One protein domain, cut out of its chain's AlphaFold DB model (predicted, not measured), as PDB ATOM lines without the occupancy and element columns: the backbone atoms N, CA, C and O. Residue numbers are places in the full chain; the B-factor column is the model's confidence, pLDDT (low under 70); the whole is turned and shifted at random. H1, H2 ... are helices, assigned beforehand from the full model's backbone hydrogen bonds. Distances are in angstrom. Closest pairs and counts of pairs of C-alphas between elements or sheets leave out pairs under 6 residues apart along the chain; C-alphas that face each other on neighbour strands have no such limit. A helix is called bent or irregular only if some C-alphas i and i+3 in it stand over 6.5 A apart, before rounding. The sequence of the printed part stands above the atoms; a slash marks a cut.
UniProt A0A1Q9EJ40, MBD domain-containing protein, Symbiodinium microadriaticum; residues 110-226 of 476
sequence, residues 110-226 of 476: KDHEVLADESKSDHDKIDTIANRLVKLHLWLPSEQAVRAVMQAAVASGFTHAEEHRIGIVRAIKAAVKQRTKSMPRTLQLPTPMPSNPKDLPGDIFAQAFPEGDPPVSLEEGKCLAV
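Overview. This is residues 110 to 226 of the 476 residues of the protein "MBD domain-containing protein" of Symbiodinium microadriaticum (UniProt A0A1Q9EJ40). H2 is the core: H1 folds back beside its first part, long H4 crosses it, and H5 meets its far end. H3, with H6 across it, covers another side. The printed part has 117 residues with six named helices, H1 to H6 in order, and no named strand: all helix, packing part aligned, part crossed. It is compact, radius of gyration of the C-alphas 13.9 A, spanning 38 by 29 by 26 A.

Arrangement. H1, residues 110 to 116, and H2, residues 122 to 135, form a hairpin; the closest C-alphas, Leu 115 and Lys 125, are 5.6 A apart. H4, residues 162 to 182, touches H2 at a steep tilt of 43 degrees, closest C-alphas Ala 130 and Val 176, 5.2 A. Every O i to N i+4 pair is within hydrogen-bond range in the named helices but H4, with 13 of 17.

Along the chain. H1 begins at C-alpha 110 (-35.442, -12.047, -43.737). H3 is residues 143 to 155, H5 202 to 208, H6 220 to 225. H4 is 32.7 A long and irregular: C-alphas 163 and 166 are 7.3 A apart.

Size, cuts and confidence. Links H4 to H5 and H5 to H6 are long. Residues 186 to 189 have pLDDT under 70.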
ATOM      1  N   LYS A 110     -34.875 -10.857 -44.394       98.25
ATOM      2  CA  LYS A 110     -35.442 -12.047 -43.737       98.25
ATOM      3  C   LYS A 110     -34.632 -12.492 -42.528       98.25
ATOM      4  O   LYS A 110     -35.208 -12.975 -41.557       98.25
ATOM      5  N   ASP A 111     -33.310 -12.329 -42.569       98.44
ATOM      6  CA  ASP A 111     -32.482 -12.661 -41.411       98.44
ATOM      7  C   ASP A 111     -32.795 -11.720 -40.245       98.44
ATOM      8  O   ASP A 111     -32.983 -12.193 -39.131       98.44
ATOM      9  N   HIS A 112     -32.917 -10.410 -40.499       97.94
ATOM     10  CA  HIS A 112     -33.305  -9.446 -39.464       97.94
ATOM     11  C   HIS A 112     -34.662  -9.780 -38.845       97.94
ATOM     12  O   HIS A 112     -34.789  -9.747 -37.626       97.94
ATOM     13  N   GLU A 113     -35.650 -10.145 -39.663       98.06
ATOM     14  CA  GLU A 113     -36.977 -10.542 -39.180       98.06
ATOM     15  C   GLU A 113     -36.888 -11.741 -38.220       98.06
ATOM     16  O   GLU A 113     -37.490 -11.711 -37.152       98.06
ATOM     17  N   VAL A 114     -36.085 -12.763 -38.538       98.44
ATOM     18  CA  VAL A 114     -35.902 -13.933 -37.658       98.44
ATOM     19  C   VAL A 114     -35.090 -13.599 -36.404       98.44
ATOM     20  O   VAL A 114     -35.375 -14.130 -35.330       98.44
ATOM     21  N   LEU A 115     -34.069 -12.746 -36.518       98.12
ATOM     22  CA  LEU A 115     -33.215 -12.373 -35.387       98.12
ATOM     23  C   LEU A 115     -33.955 -11.494 -34.373       98.12
ATOM     24  O   LEU A 115     -33.795 -11.715 -33.170       98.12
ATOM     25  N   ALA A 116     -34.781 -10.561 -34.850       98.06
ATOM     26  CA  ALA A 116     -35.586  -9.665 -34.025       98.06
ATOM     27  C   ALA A 116     -36.824 -10.340 -33.411       98.06
ATOM     28  O   ALA A 116     -37.322  -9.880 -32.389       98.06
ATOM     29  N   ASP A 117     -37.333 -11.419 -34.012       98.19
ATOM     30  CA  ASP A 117     -38.525 -12.116 -33.525       98.19
ATOM     31  C   ASP A 117     -38.235 -12.872 -32.213       98.19
ATOM     32  O   ASP A 117     -37.461 -13.832 -32.170       98.19
ATOM     33  N   GLU A 118     -38.856 -12.434 -31.117       97.56
ATOM     34  CA  GLU A 118     -38.742 -13.049 -29.784       97.56
ATOM     35  C   GLU A 118     -39.413 -14.428 -29.705       97.56
ATOM     36  O   GLU A 118     -39.069 -15.233 -28.844       97.56
ATOM     37  N   SER A 119     -40.341 -14.738 -30.618       97.75
ATOM     38  CA  SER A 119     -40.999 -16.047 -30.660       97.75
ATOM     39  C   SER A 119     -40.102 -17.152 -31.229       97.75
ATOM     40  O   SER A 119     -40.400 -18.340 -31.071       97.75
ATOM     41  N   LYS A 120     -39.006 -16.782 -31.904       98.31
ATOM     42  CA  LYS A 120     -38.043 -17.726 -32.480       98.31
ATOM     43  C   LYS A 120     -37.057 -18.195 -31.429       98.31
ATOM     44  O   LYS A 120     -36.498 -17.399 -30.679       98.31
ATOM     45  N   SER A 121     -36.793 -19.498 -31.434       97.50
ATOM     46  CA  SER A 121     -35.802 -20.089 -30.542       97.50
ATOM     47  C   SER A 121     -34.384 -19.620 -30.893       97.50
ATOM     48  O   SER A 121     -34.079 -19.346 -32.058       97.50
ATOM     49  N   ASP A 122     -33.479 -19.621 -29.911       97.44
ATOM     50  CA  ASP A 122     -32.050 -19.358 -30.146       97.44
ATOM     51  C   ASP A 122     -31.468 -20.279 -31.223       97.44
ATOM     52  O   ASP A 122     -30.623 -19.865 -32.013       97.44
ATOM     53  N   HIS A 123     -31.946 -21.526 -31.288       97.62
ATOM     54  CA  HIS A 123     -31.533 -22.486 -32.304       97.62
ATOM     55  C   HIS A 123     -31.886 -22.007 -33.721       97.62
ATOM     56  O   HIS A 123     -31.033 -22.055 -34.605       97.62
ATOM     57  N   ASP A 124     -33.100 -21.493 -33.937       98.44
ATOM     58  CA  ASP A 124     -33.533 -20.971 -35.243       98.44
ATOM     59  C   ASP A 124     -32.735 -19.722 -35.649       98.44
ATOM     60  O   ASP A 124     -32.360 -19.554 -36.817       98.44
ATOM     61  N   LYS A 125     -32.412 -18.863 -34.675       98.44
ATOM     62  CA  LYS A 125     -31.565 -17.676 -34.875       98.44
ATOM     63  C   LYS A 125     -30.130 -18.071 -35.234       98.44
ATOM     64  O   LYS A 125     -29.582 -17.587 -36.227       98.44
ATOM     65  N   ILE A 126     -29.541 -19.021 -34.503       98.25
ATOM     66  CA  ILE A 126     -28.221 -19.608 -34.797       98.25
ATOM     67  C   ILE A 126     -28.199 -20.224 -36.196       98.25
ATOM     68  O   ILE A 126     -27.249 -20.010 -36.954       98.25
ATOM     69  N   ASP A 127     -29.245 -20.964 -36.557       98.25
ATOM     70  CA  ASP A 127     -29.364 -21.591 -37.866       98.25
ATOM     71  C   ASP A 127     -29.453 -20.564 -38.990       98.25
ATOM     72  O   ASP A 127     -28.837 -20.765 -40.042       98.25
ATOM     73  N   THR A 128     -30.146 -19.452 -38.762       98.50
ATOM     74  CA  THR A 128     -30.233 -18.322 -39.696       98.50
ATOM     75  C   THR A 128     -28.859 -17.690 -39.920       98.50
ATOM     76  O   THR A 128     -28.406 -17.598 -41.065       98.50
ATOM     77  N   ILE A 129     -28.122 -17.387 -38.844       98.38
ATOM     78  CA  ILE A 129     -26.750 -16.855 -38.924       98.38
ATOM     79  C   ILE A 129     -25.835 -17.835 -39.667       98.38
ATOM     80  O   ILE A 129     -25.135 -17.458 -40.608       98.38
ATOM     81  N   ALA A 130     -25.857 -19.116 -39.295       98.00
ATOM     82  CA  ALA A 130     -25.024 -20.128 -39.932       98.00
ATOM     83  C   ALA A 130     -25.369 -20.315 -41.419       98.00
ATOM     84  O   ALA A 130     -24.469 -20.525 -42.230       98.00
ATOM     85  N   ASN A 131     -26.645 -20.210 -41.807       97.69
ATOM     86  CA  ASN A 131     -27.063 -20.248 -43.213       97.69
ATOM     87  C   ASN A 131     -26.510 -19.049 -43.983       97.69
ATOM     88  O   ASN A 131     -25.993 -19.232 -45.086       97.69
ATOM     89  N   ARG A 132     -26.567 -17.848 -43.397       97.88
ATOM     90  CA  ARG A 132     -26.004 -16.641 -44.008       97.88
ATOM     91  C   ARG A 132     -24.500 -16.775 -44.236       97.88
ATOM     92  O   ARG A 132     -24.041 -16.570 -45.358       97.88
ATOM     93  N   LEU A 133     -23.747 -17.207 -43.222       97.00
ATOM     94  CA  LEU A 133     -22.299 -17.431 -43.331       97.00
ATOM     95  C   LEU A 133     -21.954 -18.458 -44.411       97.00
ATOM     96  O   LEU A 133     -21.029 -18.260 -45.190       97.00
ATOM     97  N   VAL A 134     -22.724 -19.541 -44.497       95.81
ATOM     98  CA  VAL A 134     -22.523 -20.581 -45.509       95.81
ATOM     99  C   VAL A 134     -22.765 -20.054 -46.926       95.81
ATOM    100  O   VAL A 134     -21.970 -20.367 -47.812       95.81
ATOM    101  N   LYS A 135     -23.808 -19.242 -47.143       95.56
ATOM    102  CA  LYS A 135     -24.101 -18.629 -48.452       95.56
ATOM    103  C   LYS A 135     -23.059 -17.589 -48.875       95.56
ATOM    104  O   LYS A 135     -22.754 -17.505 -50.053       95.56
ATOM    105  N   LEU A 136     -22.480 -16.864 -47.916       95.31
ATOM    106  CA  LEU A 136     -21.342 -15.951 -48.120       95.31
ATOM    107  C   LEU A 136     -19.988 -16.682 -48.206       95.31
ATOM    108  O   LEU A 136     -18.934 -16.060 -48.252       95.31
ATOM    109  N   HIS A 137     -20.024 -18.012 -48.132       94.31
ATOM    110  CA  HIS A 137     -18.897 -18.932 -48.030       94.31
ATOM    111  C   HIS A 137     -17.897 -18.655 -46.882       94.31
ATOM    112  O   HIS A 137     -16.776 -19.165 -46.870       94.31
ATOM    113  N   LEU A 138     -18.317 -17.951 -45.830       94.44
ATOM    114  CA  LEU A 138     -17.581 -17.800 -44.569       94.44
ATOM    115  C   LEU A 138     -17.584 -19.107 -43.754       94.44
ATOM    116  O   LEU A 138     -18.261 -19.255 -42.736       94.44
ATOM    117  N   TRP A 139     -16.841 -20.104 -44.229       92.88
ATOM    118  CA  TRP A 139     -16.781 -21.453 -43.665       92.88
ATOM    119  C   TRP A 139     -15.837 -21.584 -42.469       92.88
ATOM    120  O   TRP A 139     -16.019 -22.466 -41.627       92.88
ATOM    121  N   LEU A 140     -14.795 -20.755 -42.423       92.88
ATOM    122  CA  LEU A 140     -13.763 -20.740 -41.386       92.88
ATOM    123  C   LEU A 140     -13.554 -19.318 -40.860       92.88
ATOM    124  O   LEU A 140     -12.438 -18.797 -40.936       92.88
ATOM    125  N   PRO A 141     -14.607 -18.690 -40.313       94.19
ATOM    126  CA  PRO A 141     -14.486 -17.345 -39.784       94.19
ATOM    127  C   PRO A 141     -13.479 -17.330 -38.628       94.19
ATOM    128  O   PRO A 141     -13.504 -18.193 -37.734       94.19
ATOM    129  N   SER A 142     -12.585 -16.342 -38.656       93.88
ATOM    130  CA  SER A 142     -11.675 -16.015 -37.562       93.88
ATOM    131  C   SER A 142     -12.473 -15.721 -36.281       93.88
ATOM    132  O   SER A 142     -13.695 -15.545 -36.293       93.88
ATOM    133  N   GLU A 143     -11.811 -15.689 -35.125       91.88
ATOM    134  CA  GLU A 143     -12.496 -15.285 -33.889       91.88
ATOM    135  C   GLU A 143     -13.003 -13.839 -33.961       91.88
ATOM    136  O   GLU A 143     -14.115 -13.566 -33.509       91.88
ATOM    137  N   GLN A 144     -12.241 -12.959 -34.613       93.38
ATOM    138  CA  GLN A 144     -12.620 -11.571 -34.851       93.38
ATOM    139  C   GLN A 144     -13.812 -11.468 -35.814       93.38
ATOM    140  O   GLN A 144     -14.767 -10.753 -35.521       93.38
ATOM    141  N   ALA A 145     -13.840 -12.273 -36.877       95.69
ATOM    142  CA  ALA A 145     -14.973 -12.341 -37.793       95.69
ATOM    143  C   ALA A 145     -16.252 -12.804 -37.083       95.69
ATOM    144  O   ALA A 145     -17.305 -12.192 -37.234       95.69
ATOM    145  N   VAL A 146     -16.178 -13.850 -36.248       95.62
ATOM    146  CA  VAL A 146     -17.352 -14.295 -35.475       95.62
ATOM    147  C   VAL A 146     -17.805 -13.235 -34.470       95.62
ATOM    148  O   VAL A 146     -19.002 -13.116 -34.215       95.62
ATOM    149  N   ARG A 147     -16.882 -12.433 -33.926       94.94
ATOM    150  CA  ARG A 147     -17.232 -11.286 -33.084       94.94
ATOM    151  C   ARG A 147     -18.052 -10.262 -33.869       94.94
ATOM    152  O   ARG A 147     -19.133  -9.921 -33.405       94.94
ATOM    153  N   ALA A 148     -17.591  -9.852 -35.052       96.38
ATOM    154  CA  ALA A 148     -18.307  -8.910 -35.914       96.38
ATOM    155  C   ALA A 148     -19.698  -9.436 -36.319       96.38
ATOM    156  O   ALA A 148     -20.684  -8.704 -36.267       96.38
ATOM    157  N   VAL A 149     -19.802 -10.733 -36.638       97.38
ATOM    158  CA  VAL A 149     -21.082 -11.396 -36.950       97.38
ATOM    159  C   VAL A 149     -22.048 -11.324 -35.769       97.38
ATOM    160  O   VAL A 149     -23.215 -10.986 -35.944       97.38
ATOM    161  N   MET A 150     -21.572 -11.619 -34.560       97.38
ATOM    162  CA  MET A 150     -22.398 -11.560 -33.355       97.38
ATOM    163  C   MET A 150     -22.798 -10.125 -32.990       97.38
ATOM    164  O   MET A 150     -23.934  -9.921 -32.577       97.38
ATOM    165  N   GLN A 151     -21.923  -9.130 -33.183       96.31
ATOM    166  CA  GLN A 151     -22.273  -7.712 -33.003       96.31
ATOM    167  C   GLN A 151     -23.415  -7.297 -33.927       96.31
ATOM    168  O   GLN A 151     -24.403  -6.730 -33.470       96.31
ATOM    169  N   ALA A 152     -23.308  -7.642 -35.212       97.50
ATOM    170  CA  ALA A 152     -24.361  -7.380 -36.185       97.50
ATOM    171  C   ALA A 152     -25.655  -8.140 -35.845       97.50
ATOM    172  O   ALA A 152     -26.745  -7.592 -35.995       97.50
ATOM    173  N   ALA A 153     -25.562  -9.376 -35.339       97.75
ATOM    174  CA  ALA A 153     -26.737 -10.150 -34.945       97.75
ATOM    175  C   ALA A 153     -27.456  -9.531 -33.733       97.75
ATOM    176  O   ALA A 153     -28.676  -9.392 -33.756       97.75
ATOM    177  N   VAL A 154     -26.716  -9.094 -32.707       97.12
ATOM    178  CA  VAL A 154     -27.284  -8.387 -31.543       97.12
ATOM    179  C   VAL A 154     -27.902  -7.055 -31.969       97.12
ATOM    180  O   VAL A 154     -29.035  -6.765 -31.598       97.12
ATOM    181  N   ALA A 155     -27.220  -6.288 -32.826       96.69
ATOM    182  CA  ALA A 155     -27.765  -5.054 -33.400       96.69
ATOM    183  C   ALA A 155     -29.013  -5.294 -34.277       96.69
ATOM    184  O   ALA A 155     -29.824  -4.388 -34.450       96.69
ATOM    185  N   SER A 156     -29.194  -6.518 -34.785       97.31
ATOM    186  CA  SER A 156     -30.394  -6.967 -35.505       97.31
ATOM    187  C   SER A 156     -31.542  -7.404 -34.590       97.31
ATOM    188  O   SER A 156     -32.560  -7.857 -35.099       97.31
ATOM    189  N   GLY A 157     -31.383  -7.322 -33.265       96.88
ATOM    190  CA  GLY A 157     -32.391  -7.748 -32.293       96.88
ATOM    191  C   GLY A 157     -32.183  -9.150 -31.715       96.88
ATOM    192  O   GLY A 157     -33.055  -9.638 -31.000       96.88
ATOM    193  N   PHE A 158     -31.043  -9.811 -31.968       97.56
ATOM    194  CA  PHE A 158     -30.744 -11.091 -31.319       97.56
ATOM    195  C   PHE A 158     -30.381 -10.897 -29.839       97.56
ATOM    196  O   PHE A 158     -29.213 -10.731 -29.474       97.56
ATOM    197  N   THR A 159     -31.391 -10.951 -28.980       95.62
ATOM    198  CA  THR A 159     -31.254 -10.910 -27.524       95.62
ATOM    199  C   THR A 159     -30.862 -12.284 -26.974       95.62
ATOM    200  O   THR A 159     -31.430 -13.304 -27.350       95.62
ATOM    201  N   HIS A 160     -29.854 -12.325 -26.102       92.31
ATOM    202  CA  HIS A 160     -29.444 -13.525 -25.368       92.31
ATOM    203  C   HIS A 160     -28.771 -13.125 -24.051       92.31
ATOM    204  O   HIS A 160     -28.232 -12.025 -23.935       92.31
ATOM    205  N   ALA A 161     -28.783 -14.019 -23.061       92.50
ATOM    206  CA  ALA A 161     -28.040 -13.808 -21.822       92.50
ATOM    207  C   ALA A 161     -26.524 -13.855 -22.088       92.50
ATOM    208  O   ALA A 161     -26.045 -14.746 -22.797       92.50
ATOM    209  N   GLU A 162     -25.760 -12.940 -21.483       89.00
ATOM    210  CA  GLU A 162     -24.299 -12.852 -21.669       89.00
ATOM    211  C   GLU A 162     -23.597 -14.172 -21.297       89.00
ATOM    212  O   GLU A 162     -22.659 -14.606 -21.965       89.00
ATOM    213  N   GLU A 163     -24.122 -14.881 -20.295       91.19
ATOM    214  CA  GLU A 163     -23.639 -16.192 -19.844       91.19
ATOM    215  C   GLU A 163     -23.677 -17.258 -20.956       91.19
ATOM    216  O   GLU A 163     -22.802 -18.124 -21.051       91.19
ATOM    217  N   HIS A 164     -24.662 -17.182 -21.853       93.12
ATOM    218  CA  HIS A 164     -24.879 -18.169 -22.915       93.12
ATOM    219  C   HIS A 164     -24.102 -17.854 -24.195       93.12
ATOM    220  O   HIS A 164     -23.993 -18.696 -25.095       93.12
ATOM    221  N   ARG A 165     -23.496 -16.669 -24.283       91.25
ATOM    222  CA  ARG A 165     -22.838 -16.155 -25.486       91.25
ATOM    223  C   ARG A 165     -21.751 -17.082 -26.033       91.25
ATOM    224  O   ARG A 165     -21.664 -17.316 -27.240       91.25
ATOM    225  N   ILE A 166     -20.929 -17.672 -25.161       91.94
ATOM    226  CA  ILE A 166     -19.890 -18.636 -25.577       91.94
ATOM    227  C   ILE A 166     -20.526 -19.909 -26.154       91.94
ATOM    228  O   ILE A 166     -20.004 -20.469 -27.125       91.94
ATOM    229  N   GLY A 167     -21.637 -20.366 -25.569       95.31
ATOM    230  CA  GLY A 167     -22.417 -21.499 -26.064       95.31
ATOM    231  C   GLY A 167     -22.953 -21.234 -27.470       95.31
ATOM    232  O   GLY A 167     -22.722 -22.040 -28.372       95.31
ATOM    233  N   ILE A 168     -23.542 -20.056 -27.681       95.88
ATOM    234  CA  ILE A 168     -24.079 -19.601 -28.972       95.88
ATOM    235  C   ILE A 168     -22.978 -19.535 -30.038       95.88
ATOM    236  O   ILE A 168     -23.109 -20.123 -31.110       95.88
ATOM    237  N   VAL A 169     -21.831 -18.918 -29.732       95.44
ATOM    238  CA  VAL A 169     -20.685 -18.848 -30.659       95.44
ATOM    239  C   VAL A 169     -20.195 -20.243 -31.067       95.44
ATOM    240  O   VAL A 169     -19.873 -20.484 -32.236       95.44
ATOM    241  N   ARG A 170     -20.128 -21.190 -30.120       95.56
ATOM    242  CA  ARG A 170     -19.754 -22.584 -30.415       95.56
ATOM    243  C   ARG A 170     -20.802 -23.272 -31.284       95.56
ATOM    244  O   ARG A 170     -20.414 -23.984 -32.211       95.56
ATOM    245  N   ALA A 171     -22.084 -23.041 -31.014       96.50
ATOM    246  CA  ALA A 171     -23.188 -23.590 -31.788       96.50
ATOM    247  C   ALA A 171     -23.176 -23.076 -33.238       96.50
ATOM    248  O   ALA A 171     -23.214 -23.891 -34.158       96.50
ATOM    249  N   ILE A 172     -22.971 -21.771 -33.461       96.94
ATOM    250  CA  ILE A 172     -22.815 -21.186 -34.807       96.94
ATOM    251  C   ILE A 172     -21.650 -21.850 -35.549       96.94
ATOM    252  O   ILE A 172     -21.818 -22.346 -36.666       96.94
ATOM    253  N   LYS A 173     -20.466 -21.939 -34.924       95.75
ATOM    254  CA  LYS A 173     -19.293 -22.596 -35.534       95.75
ATOM    255  C   LYS A 173     -19.559 -24.070 -35.858       95.75
ATOM    256  O   LYS A 173     -19.110 -24.561 -36.895       95.75
ATOM    257  N   ALA A 174     -20.269 -24.786 -34.985       96.62
ATOM    258  CA  ALA A 174     -20.638 -26.178 -35.207       96.62
ATOM    259  C   ALA A 174     -21.609 -26.330 -36.391       96.62
ATOM    260  O   ALA A 174     -21.364 -27.174 -37.257       96.62
ATOM    261  N   ALA A 175     -22.634 -25.478 -36.475       96.88
ATOM    262  CA  ALA A 175     -23.614 -25.463 -37.559       96.88
ATOM    263  C   ALA A 175     -22.965 -25.144 -38.917       96.88
ATOM    264  O   ALA A 175     -23.142 -25.895 -39.882       96.88
ATOM    265  N   VAL A 176     -22.114 -24.110 -38.986       96.38
ATOM    266  CA  VAL A 176     -21.338 -23.774 -40.198       96.38
ATOM    267  C   VAL A 176     -20.448 -24.948 -40.609       96.38
ATOM    268  O   VAL A 176     -20.463 -25.381 -41.764       96.38
ATOM    269  N   LYS A 177     -19.708 -25.540 -39.663       95.00
ATOM    270  CA  LYS A 177     -18.857 -26.707 -39.937       95.00
ATOM    271  C   LYS A 177     -19.662 -27.900 -40.449       95.00
ATOM    272  O   LYS A 177     -19.166 -28.640 -41.290       95.00
ATOM    273  N   GLN A 178     -20.868 -28.136 -39.937       96.19
ATOM    274  CA  GLN A 178     -21.716 -29.242 -40.376       96.19
ATOM    275  C   GLN A 178     -22.206 -29.049 -41.814       96.19
ATOM    276  O   GLN A 178     -22.101 -29.987 -42.603       96.19
ATOM    277  N   ARG A 179     -22.665 -27.843 -42.167       95.31
ATOM    278  CA  ARG A 179     -23.197 -27.516 -43.502       95.31
ATOM    279  C   ARG A 179     -22.125 -27.461 -44.590       95.31
ATOM    280  O   ARG A 179     -22.393 -27.775 -45.741       95.31
ATOM    281  N   THR A 180     -20.894 -27.130 -44.219       93.31
ATOM    282  CA  THR A 180     -19.766 -27.018 -45.160       93.31
ATOM    283  C   THR A 180     -19.052 -28.343 -45.434       93.31
ATOM    284  O   THR A 180     -18.197 -28.406 -46.317       93.31
ATOM    285  N   LYS A 181     -19.391 -29.433 -44.725       91.06
ATOM    286  CA  LYS A 181     -18.773 -30.761 -44.931       91.06
ATOM    287  C   LYS A 181     -18.958 -31.298 -46.351       91.06
ATOM    288  O   LYS A 181     -18.049 -31.959 -46.847       91.06
ATOM    289  N   SER A 182     -20.115 -31.047 -46.960       85.94
ATOM    290  CA  SER A 182     -20.481 -31.520 -48.300       85.94
ATOM    291  C   SER A 182     -20.141 -30.528 -49.412       85.94
ATOM    292  O   SER A 182     -20.315 -30.859 -50.581       85.94
ATOM    293  N   MET A 183     -19.662 -29.325 -49.079       85.25
ATOM    294  CA  MET A 183     -19.414 -28.294 -50.083       85.25
ATOM    295  C   MET A 183     -18.102 -28.522 -50.844       85.25
ATOM    296  O   MET A 183     -17.100 -28.937 -50.238       85.25
ATOM    297  N   PRO A 184     -18.073 -28.218 -52.158       82.25
ATOM    298  CA  PRO A 184     -16.848 -28.208 -52.941       82.25
ATOM    299  C   PRO A 184     -15.803 -27.304 -52.293       82.25
ATOM    300  O   PRO A 184     -16.081 -26.190 -51.865       82.25
ATOM    301  N   ARG A 185     -14.568 -27.794 -52.205       75.06
ATOM    302  CA  ARG A 185     -13.481 -27.108 -51.489       75.06
ATOM    303  C   ARG A 185     -12.746 -26.064 -52.331       75.06
ATOM    304  O   ARG A 185     -11.739 -25.548 -51.860       75.06
ATOM    305  N   THR A 186     -13.194 -25.840 -53.560       66.00
ATOM    306  CA  THR A 186     -12.461 -25.142 -54.624       66.00
ATOM    307  C   THR A 186     -12.766 -23.654 -54.716       66.00
ATOM    308  O   THR A 186     -12.034 -22.948 -55.398       66.00
ATOM    309  N   LEU A 187     -13.805 -23.170 -54.035       66.56
ATOM    310  CA  LEU A 187     -14.141 -21.750 -54.019       66.56
ATOM    311  C   LEU A 187     -13.181 -21.029 -53.065       66.56
ATOM    312  O   LEU A 187     -13.274 -21.166 -51.844       66.56
ATOM    313  N   GLN A 188     -12.192 -20.348 -53.645       64.56
ATOM    314  CA  GLN A 188     -11.336 -19.409 -52.925       64.56
ATOM    315  C   GLN A 188     -12.129 -18.121 -52.722       64.56
ATOM    316  O   GLN A 188     -12.635 -17.556 -53.685       64.56
ATOM    317  N   LEU A 189     -12.250 -17.673 -51.474       69.19
ATOM    318  CA  LEU A 189     -12.862 -16.382 -51.183       69.19
ATOM    319  C   LEU A 189     -11.839 -15.262 -51.157       69.19
ATOM    320  O   LEU A 189     -10.684 -15.513 -50.794       69.19
ATOM    321  N   PRO A 190     -12.296 -14.022 -51.397       71.00
ATOM    322  CA  PRO A 190     -11.550 -12.844 -51.007       71.00
ATOM    323  C   PRO A 190     -11.284 -12.911 -49.499       71.00
ATOM    324  O   PRO A 190     -12.206 -12.967 -48.686       71.00
ATOM    325  N   THR A 191     -10.009 -12.975 -49.131       83.00
ATOM    326  CA  THR A 191      -9.545 -12.735 -47.764       83.00
ATOM    327  C   THR A 191      -8.594 -11.542 -47.852       83.00
ATOM    328  O   THR A 191      -7.586 -11.658 -48.550       83.00
ATOM    329  N   PRO A 192      -8.894 -10.399 -47.209       87.69
ATOM    330  CA  PRO A 192     -10.038 -10.140 -46.325       87.69
ATOM    331  C   PRO A 192     -11.388 -10.054 -47.062       87.69
ATOM    332  O   PRO A 192     -11.441  -9.792 -48.262       87.69
ATOM    333  N   MET A 193     -12.481 -10.275 -46.326       92.50
ATOM    334  CA  MET A 193     -13.844 -10.076 -46.833       92.50
ATOM    335  C   MET A 193     -14.090  -8.582 -47.115       92.50
ATOM    336  O   MET A 193     -13.707  -7.762 -46.274       92.50
ATOM    337  N   PRO A 194     -14.727  -8.204 -48.243       94.94
ATOM    338  CA  PRO A 194     -15.041  -6.803 -48.521       94.94
ATOM    339  C   PRO A 194     -15.966  -6.192 -47.459       94.94
ATOM    340  O   PRO A 194     -16.727  -6.898 -46.798       94.94
ATOM    341  N   SER A 195     -15.938  -4.870 -47.299       92.88
ATOM    342  CA  SER A 195     -16.840  -4.177 -46.366       92.88
ATOM    343  C   SER A 195     -18.261  -4.050 -46.919       92.88
ATOM    344  O   SER A 195     -19.227  -4.134 -46.163       92.88
ATOM    345  N   ASN A 196     -18.401  -3.885 -48.239       95.38
ATOM    346  CA  ASN A 196     -19.688  -3.747 -48.910       95.38
ATOM    347  C   ASN A 196     -20.080  -5.073 -49.588       95.38
ATOM    348  O   ASN A 196     -19.285  -5.618 -50.354       95.38
ATOM    349  N   PRO A 197     -21.304  -5.591 -49.377       96.56
ATOM    350  CA  PRO A 197     -21.754  -6.825 -50.015       96.56
ATOM    351  C   PRO A 197     -21.744  -6.753 -51.545       96.56
ATOM    352  O   PRO A 197     -21.596  -7.788 -52.182       96.56
ATOM    353  N   LYS A 198     -21.871  -5.561 -52.145       96.62
ATOM    354  CA  LYS A 198     -21.831  -5.391 -53.609       96.62
ATOM    355  C   LYS A 198     -20.469  -5.717 -54.229       96.62
ATOM    356  O   LYS A 198     -20.423  -6.027 -55.412       96.62
ATOM    357  N   ASP A 199     -19.400  -5.681 -53.434       95.81
ATOM    358  CA  ASP A 199     -18.037  -5.985 -53.887       95.81
ATOM    359  C   ASP A 199     -17.732  -7.492 -53.823       95.81
ATOM    360  O   ASP A 199     -16.613  -7.930 -54.099       95.81
ATOM    361  N   LEU A 200     -18.711  -8.315 -53.426       94.56
ATOM    362  CA  LEU A 200     -18.591  -9.763 -53.512       94.56
ATOM    363  C   LEU A 200     -18.575 -10.226 -54.976       94.56
ATOM    364  O   LEU A 200     -19.257  -9.637 -55.818       94.56
ATOM    365  N   PRO A 201     -17.889 -11.345 -55.279       94.12
ATOM    366  CA  PRO A 201     -18.045 -12.029 -56.558       94.12
ATOM    367  C   PRO A 201     -19.528 -12.247 -56.888       94.12
ATOM    368  O   PRO A 201     -20.305 -12.649 -56.018       94.12
ATOM    369  N   GLY A 202     -19.936 -11.954 -58.128       94.06
ATOM    370  CA  GLY A 202     -21.353 -11.904 -58.510       94.06
ATOM    371  C   GLY A 202     -22.111 -13.220 -58.293       94.06
ATOM    372  O   GLY A 202     -23.291 -13.204 -57.951       94.06
ATOM    373  N   ASP A 203     -21.425 -14.356 -58.412       93.50
ATOM    374  CA  ASP A 203     -21.939 -15.692 -58.101       93.50
ATOM    375  C   ASP A 203     -22.221 -15.874 -56.601       93.50
ATOM    376  O   ASP A 203     -23.295 -16.349 -56.219       93.50
ATOM    377  N   ILE A 204     -21.300 -15.430 -55.743       94.69
ATOM    378  CA  ILE A 204     -21.472 -15.443 -54.284       94.69
ATOM    379  C   ILE A 204     -22.566 -14.454 -53.870       94.69
ATOM    380  O   ILE A 204     -23.414 -14.789 -53.040       94.69
ATOM    381  N   PHE A 205     -22.594 -13.259 -54.469       96.31
ATOM    382  CA  PHE A 205     -23.618 -12.252 -54.204       96.31
ATOM    383  C   PHE A 205     -25.016 -12.774 -54.548       96.31
ATOM    384  O   PHE A 205     -25.898 -12.734 -53.693       96.31
ATOM    385  N   ALA A 206     -25.207 -13.333 -55.746       96.56
ATOM    386  CA  ALA A 206     -26.489 -13.888 -56.177       96.56
ATOM    387  C   ALA A 206     -26.938 -15.079 -55.312       96.56
ATOM    388  O   ALA A 206     -28.125 -15.228 -55.014       96.56
ATOM    389  N   GLN A 207     -25.997 -15.920 -54.863       94.94
ATOM    390  CA  GLN A 207     -26.296 -17.029 -53.954       94.94
ATOM    391  C   GLN A 207     -26.696 -16.544 -52.552       94.94
ATOM    392  O   GLN A 207     -27.583 -17.127 -51.913       94.94
ATOM    393  N   ALA A 208     -26.028 -15.507 -52.045       96.50
ATOM    394  CA  ALA A 208     -26.324 -14.927 -50.747       96.50
ATOM    395  C   ALA A 208     -27.643 -14.146 -50.767       96.50
ATOM    396  O   ALA A 208     -28.492 -14.372 -49.902       96.50
ATOM    397  N   PHE A 209     -27.850 -13.288 -51.759       97.62
ATOM    398  CA  PHE A 209     -28.942 -12.322 -51.823       97.62
ATOM    399  C   PHE A 209     -29.797 -12.561 -53.076       97.62
ATOM    400  O   PHE A 209     -29.575 -11.926 -54.107       97.62
ATOM    401  N   PRO A 210     -30.770 -13.492 -53.024       96.69
ATOM    402  CA  PRO A 210     -31.678 -13.718 -54.145       96.69
ATOM    403  C   PRO A 210     -32.558 -12.479 -54.397       96.69
ATOM    404  O   PRO A 210     -32.751 -11.660 -53.503       96.69
ATOM    405  N   GLU A 211     -33.163 -12.383 -55.587       94.94
ATOM    406  CA  GLU A 211     -33.869 -11.196 -56.127       94.94
ATOM    407  C   GLU A 211     -35.019 -10.622 -55.255       94.94
ATOM    408  O   GLU A 211     -35.524  -9.539 -55.519       94.94
ATOM    409  N   GLY A 212     -35.416 -11.287 -54.167       96.38
ATOM    410  CA  GLY A 212     -36.414 -10.796 -53.206       96.38
ATOM    411  C   GLY A 212     -35.914 -10.658 -51.765       96.38
ATOM    412  O   GLY A 212     -36.731 -10.536 -50.856       96.38
ATOM    413  N   ASP A 213     -34.607 -10.764 -51.532       97.06
ATOM    414  CA  ASP A 213     -34.004 -10.732 -50.197       97.06
ATOM    415  C   ASP A 213     -32.638 -10.012 -50.222       97.06
ATOM    416  O   ASP A 213     -31.593 -10.641 -50.012       97.06
ATOM    417  N   PRO A 214     -32.628  -8.701 -50.544       96.75
ATOM    418  CA  PRO A 214     -31.401  -7.921 -50.655       96.75
ATOM    419  C   PRO A 214     -30.707  -7.750 -49.290       96.75
ATOM    420  O   PRO A 214     -31.359  -7.870 -48.244       96.75
ATOM    421  N   PRO A 215     -29.395  -7.442 -49.282       97.69
ATOM    422  CA  PRO A 215     -28.697  -7.072 -48.057       97.69
ATOM    423  C   PRO A 215     -29.313  -5.805 -47.462       97.69
ATOM    424  O   PRO A 215     -29.659  -4.869 -48.187       97.69
ATOM    425  N   VAL A 216     -29.425  -5.769 -46.140       97.12
ATOM    426  CA  VAL A 216     -29.891  -4.605 -45.390       97.12
ATOM    427  C   VAL A 216     -28.723  -4.069 -44.576       97.12
ATOM    428  O   VAL A 216     -28.053  -4.803 -43.853       97.12
ATOM    429  N   SER A 217     -28.462  -2.774 -44.720       96.19
ATOM    430  CA  SER A 217     -27.416  -2.095 -43.964       96.19
ATOM    431  C   SER A 217     -27.913  -1.740 -42.573       96.19
ATOM    432  O   SER A 217     -28.863  -0.970 -42.429       96.19
ATOM    433  N   LEU A 218     -27.231  -2.247 -41.552       93.75
ATOM    434  CA  LEU A 218     -27.314  -1.701 -40.206       93.75
ATOM    435  C   LEU A 218     -26.433  -0.457 -40.083       93.75
ATOM    436  O   LEU A 218     -25.418  -0.319 -40.767       93.75
ATOM    437  N   GLU A 219     -26.789   0.430 -39.158       91.88
ATOM    438  CA  GLU A 219     -25.881   1.494 -38.733       91.88
ATOM    439  C   GLU A 219     -24.662   0.864 -38.050       91.88
ATOM    440  O   GLU A 219     -24.781   0.218 -37.005       91.88
ATOM    441  N   GLU A 220     -23.476   1.063 -38.624       88.75
ATOM    442  CA  GLU A 220     -22.233   0.487 -38.100       88.75
ATOM    443  C   GLU A 220     -21.979   0.898 -36.645       88.75
ATOM    444  O   GLU A 220     -21.551   0.076 -35.836       88.75
ATOM    445  N   GLY A 221     -22.338   2.134 -36.280       89.00
ATOM    446  CA  GLY A 221     -22.245   2.631 -34.908       89.00
ATOM    447  C   GLY A 221     -23.023   1.774 -33.905       89.00
ATOM    448  O   GLY A 221     -22.516   1.507 -32.818       89.00
ATOM    449  N   LYS A 222     -24.201   1.256 -34.285       91.06
ATOM    450  CA  LYS A 222     -24.981   0.338 -33.436       91.06
ATOM    451  C   LYS A 222     -24.279  -1.004 -33.271       91.06
ATOM    452  O   LYS A 222     -24.270  -1.543 -32.172       91.06
ATOM    453  N   CYS A 223     -23.657  -1.524 -34.329       90.69
ATOM    454  CA  CYS A 223     -22.903  -2.777 -34.263       90.69
ATOM    455  C   CYS A 223     -21.652  -2.633 -33.380       90.69
ATOM    456  O   CYS A 223     -21.386  -3.485 -32.534       90.69
ATOM    457  N   LEU A 224     -20.903  -1.539 -33.539       89.12
ATOM    458  CA  LEU A 224     -19.684  -1.268 -32.771       89.12
ATOM    459  C   LEU A 224     -19.968  -0.955 -31.297       89.12
ATOM    460  O   LEU A 224     -19.166  -1.319 -30.438       89.12
ATOM    461  N   ALA A 225     -21.114  -0.334 -30.997       91.00
ATOM    462  CA  ALA A 225     -21.557  -0.073 -29.629       91.00
ATOM    463  C   ALA A 225     -21.857  -1.358 -28.839       91.00
ATOM    464  O   ALA A 225     -21.819  -1.340 -27.608       91.00
ATOM    465  N   VAL A 226     -22.113  -2.488 -29.517       88.69
ATOM    466  CA  VAL A 226     -22.241  -3.788 -28.851       88.69
ATOM    467  C   VAL A 226     -20.865  -4.209 -28.341       88.69
ATOM    468  O   VAL A 226     -20.038  -4.782 -29.067       88.69
TER     469      VAL A 226